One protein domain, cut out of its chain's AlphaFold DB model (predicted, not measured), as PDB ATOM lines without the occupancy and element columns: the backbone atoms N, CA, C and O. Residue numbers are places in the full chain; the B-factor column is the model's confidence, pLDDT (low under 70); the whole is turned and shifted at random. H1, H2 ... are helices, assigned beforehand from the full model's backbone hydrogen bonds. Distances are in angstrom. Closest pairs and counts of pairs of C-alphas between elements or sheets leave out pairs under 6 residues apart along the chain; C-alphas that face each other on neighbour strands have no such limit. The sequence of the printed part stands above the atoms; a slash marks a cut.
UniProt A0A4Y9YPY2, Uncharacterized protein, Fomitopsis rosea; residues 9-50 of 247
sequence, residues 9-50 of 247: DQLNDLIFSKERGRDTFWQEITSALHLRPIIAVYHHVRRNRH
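This is residues 9 to 50 of the 247 residues of an uncharacterized protein of Fomitopsis rosea (UniProt A0A4Y9YPY2). Two helices, H2 and H3, meet near the end of H2 and the start of H3 to make a wide V, and the shorter H1 stands at the open side of the V, with its last residues between the two free ends. The loop of residues 32 to 37 makes the point of the V. The printed part has 42 residues with three named helices, in the order H1, H2, H3, and no named strand; the class is all helix. The whole is compact, with a radius of gyration of the C-alphas of 10.0 A, and spans 28 by 21 by 14 A.

H1 takes residues 9 to 16, from C-alpha 9 at (-51.940, -1.762, 0.134), and is 10.4 A long from first to last C-alpha. H2 takes residues 22 to 31 and is 14.3 A long. H3, the longest helix by residues, takes residues 38 to 48 and is 15.5 A long, with C-alpha 48 at (-40.544, -10.773, 3.779).

H1 and H2 are close but not clearly touching; their closest C-alphas, those of Leu 14 and Arg 22, are 7.0 A apart. Their lines are about perpendicular, at 85 degrees. H1 and H3 only just touch, with 3 pairs of C-alphas within 8 A, the closest being those of Ile 15 and Arg 46 at 6.4 A. They run opposite ways at a steep tilt of 57 degrees. H2 and H3 touch, with the closest C-alphas, those of Thr 30 and Ile 38, 5.6 A apart. Their lines are about perpendicular, at 80 degrees. In H1, H2 and H3 every O i to N i+4 pair is within hydrogen-bond range.

The two C-alphas farthest apart are those of Asp 9 and Leu 35, at 28.5 A. The printed part has no cut. The link from H1 to H2 is tight and the link from H2 to H3 is short. The mean pLDDT of the printed part is 83.1, and residues 20 to 23 are under 70.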
ATOM      1  N   ASP A   9     -52.594  -2.611   1.133       82.00
ATOM      2  CA  ASP A   9     -51.940  -1.762   0.134       82.00
ATOM      3  C   ASP A   9     -51.306  -0.527   0.773       82.00
ATOM      4  O   ASP A   9     -50.125  -0.274   0.562       82.00
ATOM      5  N   GLN A  10     -52.023   0.152   1.675       82.62
ATOM      6  CA  GLN A  10     -51.468   1.273   2.444       82.62
ATOM      7  C   GLN A  10     -50.247   0.852   3.270       82.62
ATOM      8  O   GLN A  10     -49.278   1.600   3.405       82.62
ATOM      9  N   LEU A  11     -50.272  -0.361   3.827       82.88
ATOM     10  CA  LEU A  11     -49.132  -0.906   4.551       82.88
ATOM     11  C   LEU A  11     -47.950  -1.211   3.618       82.88
ATOM     12  O   LEU A  11     -46.807  -0.949   3.987       82.88
ATOM     13  N   ASN A  12     -48.202  -1.765   2.431       84.44
ATOM     14  CA  ASN A  12     -47.158  -2.022   1.439       84.44
ATOM     15  C   ASN A  12     -46.528  -0.715   0.946       84.44
ATOM     16  O   ASN A  12     -45.299  -0.624   0.883       84.44
ATOM     17  N   ASP A  13     -47.338   0.310   0.699       84.38
ATOM     18  CA  ASP A  13     -46.866   1.642   0.330       84.38
ATOM     19  C   ASP A  13     -45.967   2.220   1.424       84.38
ATOM     20  O   ASP A  13     -44.855   2.652   1.133       84.38
ATOM     21  N   LEU A  14     -46.349   2.122   2.701       85.38
ATOM     22  CA  LEU A  14     -45.488   2.544   3.816       85.38
ATOM     23  C   LEU A  14     -44.153   1.774   3.874       85.38
ATOM     24  O   LEU A  14     -43.114   2.351   4.201       85.38
ATOM     25  N   ILE A  15     -44.154   0.479   3.547       86.56
ATOM     26  CA  ILE A  15     -42.950  -0.369   3.582       86.56
ATOM     27  C   ILE A  15     -41.991  -0.050   2.423       86.56
ATOM     28  O   ILE A  15     -40.764  -0.063   2.616       86.56
ATOM     29  N   PHE A  16     -42.524   0.206   1.223       85.94
ATOM     30  CA  PHE A  16     -41.744   0.346  -0.014       85.94
ATOM     31  C   PHE A  16     -41.570   1.786  -0.507       85.94
ATOM     32  O   PHE A  16     -40.673   2.013  -1.326       85.94
ATOM     33  N   SER A  17     -42.323   2.751   0.030       81.31
ATOM     34  CA  SER A  17     -42.225   4.173  -0.313       81.31
ATOM     35  C   SER A  17     -40.817   4.740  -0.088       81.31
ATOM     36  O   SER A  17     -40.057   4.323   0.797       81.31
ATOM     37  N   LYS A  18     -40.466   5.710  -0.938       70.50
ATOM     38  CA  LYS A  18     -39.223   6.492  -0.875       70.50
ATOM     39  C   LYS A  18     -39.412   7.854  -0.185       70.50
ATOM     40  O   LYS A  18     -38.459   8.626  -0.127       70.50
ATOM     41  N   GLU A  19     -40.606   8.157   0.323       70.25
ATOM     42  CA  GLU A  19     -40.962   9.479   0.855       70.25
ATOM     43  C   GLU A  19     -40.541   9.708   2.324       70.25
ATOM     44  O   GLU A  19     -40.260   8.774   3.085       70.25
ATOM     45  N   ARG A  20     -40.471  10.989   2.724       51.81
ATOM     46  CA  ARG A  20     -40.142  11.436   4.091       51.81
ATOM     47  C   ARG A  20     -41.333  11.191   5.032       51.81
ATOM     48  O   ARG A  20     -42.447  11.571   4.708       51.81
ATOM     49  N   GLY A  21     -41.084  10.585   6.200       59.00
ATOM     50  CA  GLY A  21     -42.115  10.223   7.199       59.00
ATOM     51  C   GLY A  21     -42.050   8.766   7.687       59.00
ATOM     52  O   GLY A  21     -42.664   8.412   8.685       59.00
ATOM     53  N   ARG A  22     -41.242   7.929   7.028       64.31
ATOM     54  CA  ARG A  22     -40.992   6.513   7.364       64.31
ATOM     55  C   ARG A  22     -40.338   6.261   8.727       64.31
ATOM     56  O   ARG A  22     -40.445   5.155   9.250       64.31
ATOM     57  N   ASP A  23     -39.631   7.239   9.283       67.00
ATOM     58  CA  ASP A  23     -38.814   7.011  10.480       67.00
ATOM     59  C   ASP A  23     -39.682   6.730  11.710       67.00
ATOM     60  O   ASP A  23     -39.349   5.843  12.492       67.00
ATOM     61  N   THR A  24     -40.848   7.374  11.823       81.75
ATOM     62  CA  THR A  24     -41.812   7.104  12.901       81.75
ATOM     63  C   THR A  24     -42.457   5.726  12.752       81.75
ATOM     64  O   THR A  24     -42.579   5.005  13.736       81.75
ATOM     65  N   PHE A  25     -42.782   5.301  11.526       84.94
ATOM     66  CA  PHE A  25     -43.311   3.958  11.251       84.94
ATOM     67  C   PHE A  25     -42.342   2.853  11.696       84.94
ATOM     68  O   PHE A  25     -42.737   1.911  12.385       84.94
ATOM     69  N   TRP A  26     -41.058   2.968  11.339       86.62
ATOM     70  CA  TRP A  26     -40.061   1.972  11.735       86.62
ATOM     71  C   TRP A  26     -39.755   2.027  13.236       86.62
ATOM     72  O   TRP A  26     -39.607   0.972  13.846       86.62
ATOM     73  N   GLN A  27     -39.732   3.216  13.850       87.25
ATOM     74  CA  GLN A  27     -39.589   3.366  15.303       87.25
ATOM     75  C   GLN A  27     -40.743   2.705  16.069       87.25
ATOM     76  O   GLN A  27     -40.491   1.975  17.025       87.25
ATOM     77  N   GLU A  28     -41.990   2.893  15.631       86.69
ATOM     78  CA  GLU A  28     -43.161   2.259  16.245       86.69
ATOM     79  C   GLU A  28     -43.074   0.729  16.182       86.69
ATOM     80  O   GLU A  28     -43.232   0.063  17.205       86.69
ATOM     81  N   ILE A  29     -42.763   0.154  15.014       85.62
ATOM     82  CA  ILE A  29     -42.620  -1.305  14.875       85.62
ATOM     83  C   ILE A  29     -41.471  -1.822  15.746       85.62
ATOM     84  O   ILE A  29     -41.603  -2.856  16.401       85.62
ATOM     85  N   THR A  30     -40.341  -1.114  15.768       88.56
ATOM     86  CA  THR A  30     -39.179  -1.515  16.567       88.56
ATOM     87  C   THR A  30     -39.412  -1.352  18.068       88.56
ATOM     88  O   THR A  30     -38.843  -2.124  18.832       88.56
ATOM     89  N   SER A  31     -40.289  -0.446  18.513       88.00
ATOM     90  CA  SER A  31     -40.620  -0.287  19.939       88.00
ATOM     91  C   SER A  31     -41.214  -1.561  20.558       88.00
ATOM     92  O   SER A  31     -40.921  -1.885  21.707       88.00
ATOM     93  N   ALA A  32     -41.954  -2.347  19.770       88.06
ATOM     94  CA  ALA A  32     -42.469  -3.654  20.180       88.06
ATOM     95  C   ALA A  32     -41.382  -4.750  20.237       88.06
ATOM     96  O   ALA A  32     -41.632  -5.845  20.731       88.06
ATOM     97  N   LEU A  33     -40.177  -4.474  19.723       86.69
ATOM     98  CA  LEU A  33     -39.049  -5.399  19.595       86.69
ATOM     99  C   LEU A  33     -37.769  -4.770  20.170       86.69
ATOM    100  O   LEU A  33     -36.749  -4.680  19.489       86.69
ATOM    101  N   HIS A  34     -37.809  -4.354  21.436       81.12
ATOM    102  CA  HIS A  34     -36.748  -3.567  22.086       81.12
ATOM    103  C   HIS A  34     -35.344  -4.217  22.102       81.12
ATOM    104  O   HIS A  34     -34.354  -3.520  22.300       81.12
ATOM    105  N   LEU A  35     -35.224  -5.530  21.866       86.44
ATOM    106  CA  LEU A  35     -33.937  -6.243  21.733       86.44
ATOM    107  C   LEU A  35     -33.428  -6.353  20.285       86.44
ATOM    108  O   LEU A  35     -32.461  -7.071  20.014       86.44
ATOM    109  N   ARG A  36     -34.099  -5.724  19.315       84.44
ATOM    110  CA  ARG A  36     -33.743  -5.804  17.895       84.44
ATOM    111  C   ARG A  36     -33.455  -4.409  17.340       84.44
ATOM    112  O   ARG A  36     -34.316  -3.539  17.412       84.44
ATOM    113  N   PRO A  37     -32.280  -4.187  16.722       87.75
ATOM    114  CA  PRO A  37     -31.982  -2.917  16.074       87.75
ATOM    115  C   PRO A  37     -32.996  -2.585  14.973       87.75
ATOM    116  O   PRO A  37     -33.378  -3.461  14.191       87.75
ATOM    117  N   ILE A  38     -33.357  -1.305  14.845       87.62
ATOM    118  CA  ILE A  38     -34.313  -0.812  13.836       87.62
ATOM    119  C   ILE A  38     -33.943  -1.239  12.409       87.62
ATOM    120  O   ILE A  38     -34.804  -1.639  11.630       87.62
ATOM    121  N   ILE A  39     -32.645  -1.254  12.082       86.25
ATOM    122  CA  ILE A  39     -32.125  -1.675  10.773       86.25
ATOM    123  C   ILE A  39     -32.420  -3.160  10.500       86.25
ATOM    124  O   ILE A  39     -32.767  -3.531   9.376       86.25
ATOM    125  N   ALA A  40     -32.322  -4.019  11.517       87.44
ATOM    126  CA  ALA A  40     -32.613  -5.444  11.375       87.44
ATOM    127  C   ALA A  40     -34.108  -5.674  11.111       87.44
ATOM    128  O   ALA A  40     -34.465  -6.423  10.198       87.44
ATOM    129  N   VAL A  41     -34.972  -4.973  11.855       90.06
ATOM    130  CA  VAL A  41     -36.430  -4.995  11.659       90.06
ATOM    131  C   VAL A  41     -36.790  -4.494  10.259       90.06
ATOM    132  O   VAL A  41     -37.507  -5.175   9.528       90.06
ATOM    133  N   TYR A  42     -36.216  -3.364   9.841       88.19
ATOM    134  CA  TYR A  42     -36.387  -2.786   8.508       88.19
ATOM    135  C   TYR A  42     -36.076  -3.788   7.387       88.19
ATOM    136  O   TYR A  42     -36.911  -4.040   6.512       88.19
ATOM    137  N   HIS A  43     -34.887  -4.400   7.413       88.75
ATOM    138  CA  HIS A  43     -34.489  -5.367   6.389       88.75
ATOM    139  C   HIS A  43     -35.337  -6.638   6.423       88.75
ATOM    140  O   HIS A  43     -35.656  -7.182   5.363       88.75
ATOM    141  N   HIS A  44     -35.701  -7.114   7.616       89.81
ATOM    142  CA  HIS A  44     -36.562  -8.278   7.771       89.81
ATOM    143  C   HIS A  44     -37.940  -8.030   7.145       89.81
ATOM    144  O   HIS A  44     -38.373  -8.814   6.302       89.81
ATOM    145  N   VAL A  45     -38.610  -6.930   7.499       90.25
ATOM    146  CA  VAL A  45     -39.952  -6.615   6.990       90.25
ATOM    147  C   VAL A  45     -39.926  -6.403   5.478       90.25
ATOM    148  O   VAL A  45     -40.715  -7.024   4.771       90.25
ATOM    149  N   ARG A  46     -38.985  -5.603   4.957       89.19
ATOM    150  CA  ARG A  46     -38.899  -5.343   3.510       89.19
ATOM    151  C   ARG A  46     -38.629  -6.592   2.688       89.19
ATOM    152  O   ARG A  46     -39.174  -6.709   1.598       89.19
ATOM    153  N   ARG A  47     -37.798  -7.516   3.183       87.62
ATOM    154  CA  ARG A  47     -37.533  -8.780   2.485       87.62
ATOM    155  C   ARG A  47     -38.766  -9.683   2.487       87.62
ATOM    156  O   ARG A  47     -39.129 -10.201   1.441       87.62
ATOM    157  N   ASN A  48     -39.412  -9.851   3.639       88.44
ATOM    158  CA  ASN A  48     -40.544 -10.773   3.779       88.44
ATOM    159  C   ASN A  48     -41.839 -10.267   3.135       88.44
ATOM    160  O   ASN A  48     -42.685 -11.073   2.777       88.44
ATOM    161  N   ARG A  49     -42.017  -8.949   3.004       87.19
ATOM    162  CA  ARG A  49     -43.208  -8.351   2.380       87.19
ATOM    163  C   ARG A  49     -43.011  -8.005   0.906       87.19
ATOM    164  O   ARG A  49     -43.908  -7.433   0.301       87.19
ATOM    165  N   HIS A  50     -41.842  -8.299   0.332       86.75
ATOM    166  CA  HIS A  50     -41.574  -7.990  -1.069       86.75
ATOM    167  C   HIS A  50     -42.507  -8.808  -1.983       86.75
ATOM    168  O   HIS A  50     -42.669 -10.003  -1.727       86.75
TER     169      HIS A  50